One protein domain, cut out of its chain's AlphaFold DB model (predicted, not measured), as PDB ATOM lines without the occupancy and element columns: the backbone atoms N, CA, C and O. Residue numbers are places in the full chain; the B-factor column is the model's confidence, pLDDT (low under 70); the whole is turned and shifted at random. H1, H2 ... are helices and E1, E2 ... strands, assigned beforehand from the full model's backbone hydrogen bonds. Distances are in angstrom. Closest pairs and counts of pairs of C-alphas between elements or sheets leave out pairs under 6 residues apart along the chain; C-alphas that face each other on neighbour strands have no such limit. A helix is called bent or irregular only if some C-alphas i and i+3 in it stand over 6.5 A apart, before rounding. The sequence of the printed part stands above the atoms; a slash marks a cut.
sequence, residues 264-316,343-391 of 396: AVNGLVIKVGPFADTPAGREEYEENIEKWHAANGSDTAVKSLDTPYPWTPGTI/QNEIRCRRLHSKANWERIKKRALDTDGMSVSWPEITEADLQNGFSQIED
ATOM      1  N   ALA A 264     121.095 268.333 198.365       50.03
ATOM      2  CA  ALA A 264     119.730 267.834 198.286       50.03
ATOM      3  C   ALA A 264     119.015 268.062 199.623       50.03
ATOM      4  O   ALA A 264     119.189 267.287 200.562       50.03
ATOM      5  N   VAL A 265     118.199 269.112 199.700       55.38
ATOM      6  CA  VAL A 265     117.349 269.405 200.863       55.38
ATOM      7  C   VAL A 265     115.924 268.998 200.505       55.38
ATOM      8  O   VAL A 265     115.358 269.503 199.540       55.38
ATOM      9  N   ASN A 266     115.355 268.034 201.235       57.19
ATOM     10  CA  ASN A 266     114.007 267.491 200.998       57.19
ATOM     11  C   ASN A 266     113.739 267.055 199.534       57.19
ATOM     12  O   ASN A 266     112.623 267.161 199.035       57.19
ATOM     13  N   GLY A 267     114.771 266.558 198.840       57.44
ATOM     14  CA  GLY A 267     114.693 266.109 197.443       57.44
ATOM     15  C   GLY A 267     114.877 267.208 196.386       57.44
ATOM     16  O   GLY A 267     115.008 266.887 195.206       57.44
ATOM     17  N   LEU A 268     114.953 268.481 196.785       60.00
ATOM     18  CA  LEU A 268     115.286 269.601 195.904       60.00
ATOM     19  C   LEU A 268     116.800 269.845 195.904       60.00
ATOM     20  O   LEU A 268     117.429 269.933 196.958       60.00
ATOM     21  N   VAL A 269     117.389 269.965 194.712       70.88
ATOM     22  CA  VAL A 269     118.805 270.320 194.546       70.88
ATOM     23  C   VAL A 269     118.933 271.837 194.644       70.88
ATOM     24  O   VAL A 269     118.571 272.550 193.710       70.88
ATOM     25  N   ILE A 270     119.444 272.325 195.776       80.25
ATOM     26  CA  ILE A 270     119.665 273.754 196.018       80.25
ATOM     27  C   ILE A 270     121.158 274.054 195.875       80.25
ATOM     28  O   ILE A 270     122.011 273.360 196.441       80.25
ATOM     29  N   LYS A 271     121.490 275.106 195.125       83.19
ATOM     30  CA  LYS A 271     122.842 275.662 195.071       83.19
ATOM     31  C   LYS A 271     123.045 276.533 196.308       83.19
ATOM     32  O   LYS A 271     122.306 277.480 196.544       83.19
ATOM     33  N   VAL A 272     124.053 276.202 197.107       83.56
ATOM     34  CA  VAL A 272     124.392 276.960 198.327       83.56
ATOM     35  C   VAL A 272     125.401 278.078 198.022       83.56
ATOM     36  O   VAL A 272     125.413 279.111 198.688       83.56
ATOM     37  N   GLY A 273     126.203 277.888 196.971       83.25
ATOM     38  CA  GLY A 273     127.167 278.845 196.436       83.25
ATOM     39  C   GLY A 273     128.444 278.149 195.930       83.25
ATOM     40  O   GLY A 273     128.529 276.920 195.980       83.25
ATOM     41  N   PRO A 274     129.450 278.907 195.454       83.00
ATOM     42  CA  PRO A 274     129.454 280.362 195.345       83.00
ATOM     43  C   PRO A 274     128.586 280.885 194.194       83.00
ATOM     44  O   PRO A 274     128.566 280.327 193.100       83.00
ATOM     45  N   PHE A 275     127.909 282.001 194.453       88.81
ATOM     46  CA  PHE A 275     127.243 282.818 193.443       88.81
ATOM     47  C   PHE A 275     128.177 283.951 193.005       88.81
ATOM     48  O   PHE A 275     128.914 284.508 193.825       88.81
ATOM     49  N   ALA A 276     128.168 284.290 191.716       88.38
ATOM     50  CA  ALA A 276     128.968 285.394 191.194       88.38
ATOM     51  C   ALA A 276     128.392 286.747 191.645       88.38
ATOM     52  O   ALA A 276     127.177 286.922 191.673       88.38
ATOM     53  N   ASP A 277     129.249 287.730 191.938       90.88
ATOM     54  CA  ASP A 277     128.823 289.101 192.266       90.88
ATOM     55  C   ASP A 277     128.450 289.898 190.999       90.88
ATOM     56  O   ASP A 277     129.057 290.902 190.628       90.88
ATOM     57  N   THR A 278     127.458 289.389 190.274       94.19
ATOM     58  CA  THR A 278     126.907 289.953 189.038       94.19
ATOM     59  C   THR A 278     125.378 289.985 189.138       94.19
ATOM     60  O   THR A 278     124.821 289.296 189.992       94.19
ATOM     61  N   PRO A 279     124.662 290.756 188.296       93.25
ATOM     62  CA  PRO A 279     123.195 290.750 188.295       93.25
ATOM     63  C   PRO A 279     122.605 289.338 188.153       93.25
ATOM     64  O   PRO A 279     121.854 288.913 189.020       93.25
ATOM     65  N   ALA A 280     123.071 288.561 187.169       91.06
ATOM     66  CA  ALA A 280     122.634 287.177 186.966       91.06
ATOM     67  C   ALA A 280     122.964 286.245 188.152       91.06
ATOM     68  O   ALA A 280     122.200 285.338 188.460       91.06
ATOM     69  N   GLY A 281     124.088 286.464 188.847       91.19
ATOM     70  CA  GLY A 281     124.426 285.699 190.053       91.19
ATOM     71  C   GLY A 281     123.585 286.074 191.280       91.19
ATOM     72  O   GLY A 281     123.398 285.236 192.161       91.19
ATOM     73  N   ARG A 282     123.041 287.299 191.330       93.12
ATOM     74  CA  ARG A 282     122.043 287.717 192.330       93.12
ATOM     75  C   ARG A 282     120.661 287.139 192.037       93.12
ATOM     76  O   ARG A 282     120.053 286.607 192.955       93.12
ATOM     77  N   GLU A 283     120.231 287.134 190.779       93.31
ATOM     78  CA  GLU A 283     118.992 286.465 190.350       93.31
ATOM     79  C   GLU A 283     119.029 284.955 190.671       93.31
ATOM     80  O   GLU A 283     118.095 284.419 191.262       93.31
ATOM     81  N   GLU A 284     120.146 284.270 190.378       92.88
ATOM     82  CA  GLU A 284     120.331 282.850 190.732       92.88
ATOM     83  C   GLU A 284     120.297 282.623 192.258       92.88
ATOM     84  O   GLU A 284     119.770 281.616 192.734       92.88
ATOM     85  N   TYR A 285     120.853 283.548 193.044       95.06
ATOM     86  CA  TYR A 285     120.831 283.492 194.506       95.06
ATOM     87  C   TYR A 285     119.415 283.664 195.077       95.06
ATOM     88  O   TYR A 285     119.010 282.877 195.934       95.06
ATOM     89  N   GLU A 286     118.655 284.638 194.573       94.12
ATOM     90  CA  GLU A 286     117.266 284.891 194.966       94.12
ATOM     91  C   GLU A 286     116.377 283.674 194.655       94.12
ATOM     92  O   GLU A 286     115.691 283.172 195.546       94.12
ATOM     93  N   GLU A 287     116.499 283.086 193.458       93.19
ATOM     94  CA  GLU A 287     115.780 281.858 193.082       93.19
ATOM     95  C   GLU A 287     116.123 280.666 194.007       93.19
ATOM     96  O   GLU A 287     115.266 279.844 194.342       93.19
ATOM     97  N   ASN A 288     117.378 280.554 194.461       92.44
ATOM     98  CA  ASN A 288     117.783 279.504 195.402       92.44
ATOM     99  C   ASN A 288     117.289 279.762 196.835       92.44
ATOM    100  O   ASN A 288     116.990 278.798 197.544       92.44
ATOM    101  N   ILE A 289     117.148 281.023 197.255       93.81
ATOM    102  CA  ILE A 289     116.486 281.389 198.516       93.81
ATOM    103  C   ILE A 289     115.004 281.009 198.480       93.81
ATOM    104  O   ILE A 289     114.517 280.380 199.422       93.81
ATOM    105  N   GLU A 290     114.298 281.316 197.391       92.12
ATOM    106  CA  GLU A 290     112.890 280.939 197.223       92.12
ATOM    107  C   GLU A 290     112.709 279.417 197.253       92.12
ATOM    108  O   GLU A 290     111.879 278.909 198.009       92.12
ATOM    109  N   LYS A 291     113.548 278.666 196.523       91.38
ATOM    110  CA  LYS A 291     113.571 277.191 196.570       91.38
ATOM    111  C   LYS A 291     113.832 276.662 197.980       91.38
ATOM    112  O   LYS A 291     113.198 275.689 198.390       91.38
ATOM    113  N   TRP A 292     114.728 277.294 198.740       92.69
ATOM    114  CA  TRP A 292     115.012 276.901 200.122       92.69
ATOM    115  C   TRP A 292     113.819 277.136 201.046       92.69
ATOM    116  O   TRP A 292     113.449 276.232 201.800       92.69
ATOM    117  N   HIS A 293     113.176 278.302 200.967       91.19
ATOM    118  CA  HIS A 293     111.989 278.607 201.766       91.19
ATOM    119  C   HIS A 293     110.782 277.750 201.361       91.19
ATOM    120  O   HIS A 293     110.055 277.291 202.239       91.19
ATOM    121  N   ALA A 294     110.609 277.429 200.078       88.50
ATOM    122  CA  ALA A 294     109.590 276.483 199.623       88.50
ATOM    123  C   ALA A 294     109.832 275.053 200.152       88.50
ATOM    124  O   ALA A 294     108.882 274.356 200.502       88.50
ATOM    125  N   ALA A 295     111.095 274.621 200.248       86.62
ATOM    126  CA  ALA A 295     111.468 273.284 200.720       86.62
ATOM    127  C   ALA A 295     111.423 273.117 202.251       86.62
ATOM    128  O   ALA A 295     111.248 271.995 202.730       86.62
ATOM    129  N   ASN A 296     111.626 274.197 203.016       85.81
ATOM    130  CA  ASN A 296     111.790 274.152 204.477       85.81
ATOM    131  C   ASN A 296     110.710 274.922 205.256       85.81
ATOM    132  O   ASN A 296     110.574 274.706 206.458       85.81
ATOM    133  N   GLY A 297     109.949 275.804 204.604       87.25
ATOM    134  CA  GLY A 297     109.061 276.793 205.222       87.25
ATOM    135  C   GLY A 297     109.725 278.171 205.344       87.25
ATOM    136  O   GLY A 297     110.899 278.281 205.707       87.25
ATOM    137  N   SER A 298     108.975 279.240 205.056       83.94
ATOM    138  CA  SER A 298     109.486 280.621 205.056       83.94
ATOM    139  C   SER A 298     110.038 281.060 206.417       83.94
ATOM    140  O   SER A 298     111.111 281.655 206.476       83.94
ATOM    141  N   ASP A 299     109.363 280.677 207.503       83.81
ATOM    142  CA  ASP A 299     109.739 281.020 208.883       83.81
ATOM    143  C   ASP A 299     110.783 280.063 209.494       83.81
ATOM    144  O   ASP A 299     111.178 280.200 210.656       83.81
ATOM    145  N   THR A 300     111.243 279.059 208.740       87.50
ATOM    146  CA  THR A 300     112.116 278.016 209.283       87.50
ATOM    147  C   THR A 300     113.533 278.530 209.517       87.50
ATOM    148  O   THR A 300     114.236 278.981 208.612       87.50
ATOM    149  N   ALA A 301     113.983 278.404 210.764       87.81
ATOM    150  CA  ALA A 301     115.358 278.657 211.163       87.81
ATOM    151  C   ALA A 301     116.302 277.532 210.707       87.81
ATOM    152  O   ALA A 301     116.028 276.357 210.957       87.81
ATOM    153  N   VAL A 302     117.464 277.891 210.151       88.06
ATOM    154  CA  VAL A 302     118.588 276.952 209.966       88.06
ATOM    155  C   VAL A 302     119.064 276.454 211.334       88.06
ATOM    156  O   VAL A 302     119.412 277.264 212.196       88.06
ATOM    157  N   LYS A 303     119.096 275.128 211.524       83.88
ATOM    158  CA  LYS A 303     119.476 274.472 212.794       83.88
ATOM    159  C   LYS A 303     120.708 273.567 212.689       83.88
ATOM    160  O   LYS A 303     121.376 273.361 213.698       83.88
ATOM    161  N   SER A 304     121.038 273.048 211.504       85.00
ATOM    162  CA  SER A 304     122.219 272.200 211.284       85.00
ATOM    163  C   SER A 304     122.890 272.493 209.941       85.00
ATOM    164  O   SER A 304     122.345 273.200 209.096       85.00
ATOM    165  N   LEU A 305     124.087 271.936 209.730       82.75
ATOM    166  CA  LEU A 305     124.806 272.042 208.453       82.75
ATOM    167  C   LEU A 305     124.209 271.168 207.337       82.75
ATOM    168  O   LEU A 305     124.567 271.340 206.176       82.75
ATOM    169  N   ASP A 306     123.284 270.271 207.678       81.38
ATOM    170  CA  ASP A 306     122.550 269.413 206.737       81.38
ATOM    171  C   ASP A 306     121.380 270.161 206.066       81.38
ATOM    172  O   ASP A 306     120.822 269.695 205.078       81.38
ATOM    173  N   THR A 307     121.039 271.350 206.583       85.06
ATOM    174  CA  THR A 307     120.036 272.281 206.033       85.06
ATOM    175  C   THR A 307     120.694 273.611 205.623       85.06
ATOM    176  O   THR A 307     120.347 274.674 206.144       85.06
ATOM    177  N   PRO A 308     121.688 273.583 204.713       85.44
ATOM    178  CA  PRO A 308     122.483 274.753 204.352       85.44
ATOM    179  C   PRO A 308     121.624 275.824 203.671       85.44
ATOM    180  O   PRO A 308     120.780 275.505 202.836       85.44
ATOM    181  N   TYR A 309     121.865 277.092 204.000       92.38
ATOM    182  CA  TYR A 309     121.179 278.235 203.394       92.38
ATOM    183  C   TYR A 309     122.070 278.875 202.317       92.38
ATOM    184  O   TYR A 309     123.274 279.003 202.567       92.38
ATOM    185  N   PRO A 310     121.532 279.279 201.148       94.31
ATOM    186  CA  PRO A 310     122.297 279.981 200.116       94.31
ATOM    187  C   PRO A 310     123.010 281.216 200.675       94.31
ATOM    188  O   PRO A 310     122.418 281.974 201.443       94.31
ATOM    189  N   TRP A 311     124.273 281.437 200.299       92.31
ATOM    190  CA  TRP A 311     125.048 282.574 200.810       92.31
ATOM    191  C   TRP A 311     125.098 283.764 199.842       92.31
ATOM    192  O   TRP A 311     125.168 283.596 198.625       92.31
ATOM    193  N   THR A 312     125.091 284.978 200.394       94.31
ATOM    194  CA  THR A 312     124.987 286.247 199.661       94.31
ATOM    195  C   THR A 312     126.126 286.399 198.636       94.31
ATOM    196  O   THR A 312     127.298 286.231 199.002       94.31
ATOM    197  N   PRO A 313     125.843 286.747 197.364       94.94
ATOM    198  CA  PRO A 313     126.868 287.009 196.354       94.94
ATOM    199  C   PRO A 313     127.869 288.084 196.800       94.94
ATOM    200  O   PRO A 313     127.520 289.018 197.517       94.94
ATOM    201  N   GLY A 314     129.135 287.938 196.406       90.31
ATOM    202  CA  GLY A 314     130.218 288.850 196.809       90.31
ATOM    203  C   GLY A 314     130.732 288.670 198.247       90.31
ATOM    204  O   GLY A 314     131.792 289.198 198.580       90.31
ATOM    205  N   THR A 315     130.056 287.881 199.091       91.50
ATOM    206  CA  THR A 315     130.539 287.564 200.445       91.50
ATOM    207  C   THR A 315     131.508 286.378 200.471       91.50
ATOM    208  O   THR A 315     131.621 285.588 199.531       91.50
ATOM    209  N   ILE A 316     132.234 286.232 201.581       89.19
ATOM    210  CA  ILE A 316     133.171 285.128 201.803       89.19
ATOM    211  C   ILE A 316     132.402 283.870 202.216       89.19
ATOM    212  O   ILE A 316     131.484 283.938 203.027       89.19
ATOM    213  N   GLN A 343     119.257 286.401 208.007       93.44
ATOM    214  CA  GLN A 343     119.411 285.799 209.342       93.44
ATOM    215  C   GLN A 343     119.730 284.291 209.313       93.44
ATOM    216  O   GLN A 343     120.487 283.789 210.148       93.44
ATOM    217  N   ASN A 344     119.192 283.558 208.336       93.31
ATOM    218  CA  ASN A 344     119.506 282.140 208.142       93.31
ATOM    219  C   ASN A 344     120.928 281.911 207.596       93.31
ATOM    220  O   ASN A 344     121.564 280.921 207.960       93.31
ATOM    221  N   GLU A 345     121.481 282.853 206.832       94.06
ATOM    222  CA  GLU A 345     122.894 282.842 206.452       94.06
ATOM    223  C   GLU A 345     123.798 283.138 207.661       94.06
ATOM    224  O   GLU A 345     124.779 282.424 207.864       94.06
ATOM    225  N   ILE A 346     123.449 284.110 208.519       93.31
ATOM    226  CA  ILE A 346     124.181 284.386 209.774       93.31
ATOM    227  C   ILE A 346     124.234 283.119 210.648       93.31
ATOM    228  O   ILE A 346     125.306 282.722 211.118       93.31
ATOM    229  N   ARG A 347     123.097 282.425 210.813       92.69
ATOM    230  CA  ARG A 347     123.021 281.127 211.513       92.69
ATOM    231  C   ARG A 347     123.918 280.069 210.863       92.69
ATOM    232  O   ARG A 347     124.707 279.434 211.561       92.69
ATOM    233  N   CYS A 348     123.856 279.917 209.539       91.06
ATOM    234  CA  CYS A 348     124.701 278.987 208.790       91.06
ATOM    235  C   CYS A 348     126.203 279.285 208.996       91.06
ATOM    236  O   CYS A 348     126.983 278.387 209.315       91.06
ATOM    237  N   ARG A 349     126.607 280.561 208.934       93.31
ATOM    238  CA  ARG A 349     127.981 281.029 209.192       93.31
ATOM    239  C   ARG A 349     128.466 280.669 210.596       93.31
ATOM    240  O   ARG A 349     129.558 280.114 210.725       93.31
ATOM    241  N   ARG A 350     127.647 280.908 211.627       92.25
ATOM    242  CA  ARG A 350     127.948 280.527 213.020       92.25
ATOM    243  C   ARG A 350     128.075 279.003 213.186       92.25
ATOM    244  O   ARG A 350     129.028 278.544 213.813       92.25
ATOM    245  N   LEU A 351     127.197 278.208 212.564       90.31
ATOM    246  CA  LEU A 351     127.278 276.736 212.571       90.31
ATOM    247  C   LEU A 351     128.561 276.214 211.902       90.31
ATOM    248  O   LEU A 351     129.229 275.338 212.451       90.31
ATOM    249  N   HIS A 352     128.947 276.778 210.753       89.25
ATOM    250  CA  HIS A 352     130.207 276.444 210.084       89.25
ATOM    251  C   HIS A 352     131.425 276.798 210.951       89.25
ATOM    252  O   HIS A 352     132.383 276.025 211.007       89.25
ATOM    253  N   SER A 353     131.381 277.940 211.646       86.56
ATOM    254  CA  SER A 353     132.423 278.371 212.584       86.56
ATOM    255  C   SER A 353     132.553 277.399 213.766       86.56
ATOM    256  O   SER A 353     133.642 276.870 213.998       86.56
ATOM    257  N   LYS A 354     131.436 277.031 214.418       86.50
ATOM    258  CA  LYS A 354     131.391 276.016 215.493       86.50
ATOM    259  C   LYS A 354     131.936 274.663 215.023       86.50
ATOM    260  O   LYS A 354     132.789 274.082 215.684       86.50
ATOM    261  N   ALA A 355     131.521 274.177 213.852       85.69
ATOM    262  CA  ALA A 355     132.013 272.907 213.312       85.69
ATOM    263  C   ALA A 355     133.511 272.936 212.949       85.69
ATOM    264  O   ALA A 355     134.183 271.905 213.018       85.69
ATOM    265  N   ASN A 356     134.054 274.094 212.562       81.88
ATOM    266  CA  ASN A 356     135.491 274.259 212.341       81.88
ATOM    267  C   ASN A 356     136.257 274.301 213.675       81.88
ATOM    268  O   ASN A 356     137.279 273.630 213.812       81.88
ATOM    269  N   TRP A 357     135.721 275.003 214.679       77.81
ATOM    270  CA  TRP A 357     136.255 275.018 216.042       77.81
ATOM    271  C   TRP A 357     136.317 273.616 216.653       77.81
ATOM    272  O   TRP A 357     137.386 273.203 217.088       77.81
ATOM    273  N   GLU A 358     135.239 272.827 216.587       78.38
ATOM    274  CA  GLU A 358     135.234 271.448 217.100       78.38
ATOM    275  C   GLU A 358     136.254 270.545 216.385       78.38
ATOM    276  O   GLU A 358     136.883 269.692 217.008       78.38
ATOM    277  N   ARG A 359     136.505 270.755 215.083       77.69
ATOM    278  CA  ARG A 359     137.575 270.042 214.357       77.69
ATOM    279  C   ARG A 359     138.972 270.450 214.827       77.69
ATOM    280  O   ARG A 359     139.859 269.600 214.855       77.69
ATOM    281  N   ILE A 360     139.180 271.723 215.166       70.56
ATOM    282  CA  ILE A 360     140.447 272.227 215.714       70.56
ATOM    283  C   ILE A 360     140.644 271.704 217.142       70.56
ATOM    284  O   ILE A 360     141.690 271.125 217.422       70.56
ATOM    285  N   LYS A 361     139.622 271.813 218.001       70.06
ATOM    286  CA  LYS A 361     139.591 271.280 219.371       70.06
ATOM    287  C   LYS A 361     139.879 269.780 219.383       70.06
ATOM    288  O   LYS A 361     140.784 269.347 220.087       70.06
ATOM    289  N   LYS A 362     139.194 268.999 218.538       71.88
ATOM    290  CA  LYS A 362     139.454 267.562 218.402       71.88
ATOM    291  C   LYS A 362     140.890 267.277 217.957       71.88
ATOM    292  O   LYS A 362     141.546 266.461 218.582       71.88
ATOM    293  N   ARG A 363     141.416 267.976 216.943       67.38
ATOM    294  CA  ARG A 363     142.823 267.804 216.529       67.38
ATOM    295  C   ARG A 363     143.810 268.136 217.644       67.38
ATOM    296  O   ARG A 363     144.798 267.429 217.770       67.38
ATOM    297  N   ALA A 364     143.561 269.179 218.433       57.91
ATOM    298  CA  ALA A 364     144.416 269.537 219.561       57.91
ATOM    299  C   ALA A 364     144.416 268.432 220.636       57.91
ATOM    300  O   ALA A 364     145.483 268.012 221.068       57.91
ATOM    301  N   LEU A 365     143.236 267.906 220.984       59.12
ATOM    302  CA  LEU A 365     143.070 266.805 221.945       59.12
ATOM    303  C   LEU A 365     143.613 265.456 221.435       59.12
ATOM    304  O   LEU A 365     144.082 264.651 222.231       59.12
ATOM    305  N   ASP A 366     143.569 265.211 220.122       55.62
ATOM    306  CA  ASP A 366     144.131 264.009 219.486       55.62
ATOM    307  C   ASP A 366     145.674 264.087 219.333       55.62
ATOM    308  O   ASP A 366     146.296 263.070 219.028       55.62
ATOM    309  N   THR A 367     146.299 265.266 219.493       50.84
ATOM    310  CA  THR A 367     147.750 265.463 219.251       50.84
ATOM    311  C   THR A 367     148.598 265.351 220.520       50.84
ATOM    312  O   THR A 367     149.717 264.858 220.435       50.84
ATOM    313  N   ASP A 368     148.074 265.732 221.689       43.50
ATOM    314  CA  ASP A 368     148.776 265.599 222.971       43.50
ATOM    315  C   ASP A 368     147.823 265.173 224.090       43.50
ATOM    316  O   ASP A 368     146.731 265.717 224.241       43.50
ATOM    317  N   GLY A 369     148.292 264.284 224.971       44.06
ATOM    318  CA  GLY A 369     147.610 263.910 226.221       44.06
ATOM    319  C   GLY A 369     147.568 265.027 227.279       44.06
ATOM    320  O   GLY A 369     147.485 264.742 228.473       44.06
ATOM    321  N   MET A 370     147.667 266.291 226.863       40.09
ATOM    322  CA  MET A 370     147.584 267.464 227.722       40.09
ATOM    323  C   MET A 370     146.138 267.946 227.838       40.09
ATOM    324  O   MET A 370     145.557 268.520 226.918       40.09
ATOM    325  N   SER A 371     145.583 267.771 229.035       38.72
ATOM    326  CA  SER A 371     144.343 268.405 229.479       38.72
ATOM    327  C   SER A 371     144.496 269.933 229.520       38.72
ATOM    328  O   SER A 371     144.822 270.497 230.565       38.72
ATOM    329  N   VAL A 372     144.228 270.622 228.409       44.06
ATOM    330  CA  VAL A 372     144.124 272.090 228.399       44.06
ATOM    331  C   VAL A 372     142.694 272.488 228.764       44.06
ATOM    332  O   VAL A 372     141.771 272.320 227.965       44.06
ATOM    333  N   SER A 373     142.502 273.011 229.978       38.03
ATOM    334  CA  SER A 373     141.203 273.485 230.464       38.03
ATOM    335  C   SER A 373     140.829 274.819 229.811       38.03
ATOM    336  O   SER A 373     141.110 275.894 230.343       38.03
ATOM    337  N   TRP A 374     140.197 274.750 228.644       40.69
ATOM    338  CA  TRP A 374     139.520 275.896 228.037       40.69
ATOM    339  C   TRP A 374     138.123 276.066 228.648       40.69
ATOM    340  O   TRP A 374     137.488 275.053 228.950       40.69
ATOM    341  N   PRO A 375     137.615 277.305 228.808       38.47
ATOM    342  CA  PRO A 375     136.247 277.526 229.260       38.47
ATOM    343  C   PRO A 375     135.261 276.857 228.300       38.47
ATOM    344  O   PRO A 375     135.300 277.055 227.082       38.47
ATOM    345  N   GLU A 376     134.397 276.021 228.864       41.22
ATOM    346  CA  GLU A 376     133.395 275.269 228.126       41.22
ATOM    347  C   GLU A 376     132.243 276.207 227.758       41.22
ATOM    348  O   GLU A 376     131.504 276.648 228.631       41.22
ATOM    349  N   ILE A 377     132.110 276.542 226.468       43.03
ATOM    350  CA  ILE A 377     130.983 277.345 225.969       43.03
ATOM    351  C   ILE A 377     129.713 276.510 226.135       43.03
ATOM    352  O   ILE A 377     129.513 275.522 225.423       43.03
ATOM    353  N   THR A 378     128.872 276.902 227.084       52.66
ATOM    354  CA  THR A 378     127.679 276.157 227.477       52.66
ATOM    355  C   THR A 378     126.500 276.418 226.535       52.66
ATOM    356  O   THR A 378     126.464 277.389 225.775       52.66
ATOM    357  N   GLU A 379     125.473 275.569 226.618       42.00
ATOM    358  CA  GLU A 379     124.177 275.814 225.966       42.00
ATOM    359  C   GLU A 379     123.555 277.151 226.432       42.00
ATOM    360  O   GLU A 379     122.887 277.830 225.653       42.00
ATOM    361  N   ALA A 380     123.834 277.572 227.674       44.94
ATOM    362  CA  ALA A 380     123.383 278.846 228.231       44.94
ATOM    363  C   ALA A 380     124.123 280.053 227.627       44.94
ATOM    364  O   ALA A 380     123.494 281.073 227.363       44.94
ATOM    365  N   ASP A 381     125.421 279.938 227.324       46.28
ATOM    366  CA  ASP A 381     126.172 280.991 226.618       46.28
ATOM    367  C   ASP A 381     125.656 281.180 225.186       46.28
ATOM    368  O   ASP A 381     125.545 282.303 224.689       46.28
ATOM    369  N   LEU A 382     125.259 280.080 224.535       47.69
ATOM    370  CA  LEU A 382     124.581 280.128 223.240       47.69
ATOM    371  C   LEU A 382     123.205 280.802 223.362       47.69
ATOM    372  O   LEU A 382     122.901 281.677 222.556       47.69
ATOM    373  N   GLN A 383     122.396 280.448 224.367       46.88
ATOM    374  CA  GLN A 383     121.076 281.053 224.597       46.88
ATOM    375  C   GLN A 383     121.139 282.537 224.989       46.88
ATOM    376  O   GLN A 383     120.333 283.317 224.486       46.88
ATOM    377  N   ASN A 384     122.121 282.964 225.785       48.28
ATOM    378  CA  ASN A 384     122.338 284.377 226.109       48.28
ATOM    379  C   ASN A 384     122.733 285.203 224.867       48.28
ATOM    380  O   ASN A 384     122.316 286.350 224.724       48.28
ATOM    381  N   GLY A 385     123.453 284.596 223.916       44.84
ATOM    382  CA  GLY A 385     123.700 285.176 222.589       44.84
ATOM    383  C   GLY A 385     122.489 285.166 221.637       44.84
ATOM    384  O   GLY A 385     122.573 285.738 220.546       44.84
ATOM    385  N   PHE A 386     121.376 284.521 222.012       38.09
ATOM    386  CA  PHE A 386     120.095 284.579 221.297       38.09
ATOM    387  C   PHE A 386     119.104 285.563 221.944       38.09
ATOM    388  O   PHE A 386     118.403 286.259 221.212       38.09
ATOM    389  N   SER A 387     119.060 285.666 223.277       35.16
ATOM    390  CA  SER A 387     118.080 286.499 223.994       35.16
ATOM    391  C   SER A 387     118.311 288.009 223.854       35.16
ATOM    392  O   SER A 387     117.337 288.754 223.785       35.16
ATOM    393  N   GLN A 388     119.561 288.471 223.709       34.44
ATOM    394  CA  GLN A 388     119.873 289.905 223.550       34.44
ATOM    395  C   GLN A 388     119.224 290.585 222.325       34.44
ATOM    396  O   GLN A 388     119.192 291.808 222.275       34.44
ATOM    397  N   ILE A 389     118.688 289.834 221.354       38.97
ATOM    398  CA  ILE A 389     118.033 290.397 220.158       38.97
ATOM    399  C   ILE A 389     116.494 290.402 220.279       38.97
ATOM    400  O   ILE A 389     115.831 291.212 219.630       38.97
ATOM    401  N   GLU A 390     115.894 289.552 221.122       36.09
ATOM    402  CA  GLU A 390     114.424 289.474 221.255       36.09
ATOM    403  C   GLU A 390     113.820 290.607 222.110       36.09
ATOM    404  O   GLU A 390     112.636 290.923 221.955       36.09
ATOM    405  N   ASP A 391     114.626 291.262 222.953       31.00
ATOM    406  CA  ASP A 391     114.211 292.448 223.717       31.00
ATOM    407  C   ASP A 391     114.446 293.771 222.960       31.00
ATOM    408  O   ASP A 391     113.633 294.691 223.071       31.00
TER     409      ASP A 391
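Overview. This is residues 264 to 316 and 343 to 391 of the 396 residues of an uncharacterized protein of Botryobasidium botryosum FD-172 SS1 (UniProt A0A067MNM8). Three helices set out loosely, none touching another: H1 at one end with the short strand E1 beside it, the long H2 leading away from a loop of residues 297 to 316 that lies between it and H1, and H3 standing free after a link that turns back from H2's far end. The printed part has 102 residues with one named strand and three named helices, in the order E1, H1, H2, H3, and its class is mostly helix. It is loose, with a radius of gyration of the C-alphas of 17.2 A and spans of 51 by 36 by 27 A.

Arrangement. E1, residues 268 to 270, pairs with no named strand, but residues 264 to 265 pair antiparallel with residues 268 to 269 of E1. A short link joins it to H1, residues 279 to 296; their closest C-alphas, those of Ile 270 and Asn 288, are 6.1 A apart. H2, residues 343 to 367, is apart from both E1 and H1. A long link of 11 residues leads to H3, residues 379 to 390, which is apart from E1, H1 and H2. In H1 and H2 every O i to N i+4 pair is within hydrogen-bond range; in H3, 5 of 8 are.

Along the chain. E1 begins with C-alpha 268 at (115.286, 269.601, 195.904). H1 is 25.8 A from first to last C-alpha, beginning at (123.195, 290.750, 188.295). H2 measures 36.3 A. H3 measures 17.4 A and ends with C-alpha 390 at (114.424, 289.474, 221.255); it is neither bent nor irregular, but only just: C-alphas 386 and 389 are 6.3 A apart.

Size, cuts and confidence. The two C-alphas farthest apart, those of Pro 279 and Gly 369, are 52.5 A apart. Residues 317 to 342 are not printed, and C-alphas 316 and 343 are 15.7 A apart across this cut. Residues 365 to 371 and 375 to 391 stand free. The model's pLDDT is under 70 in residues 264 to 268 and 363 to 391.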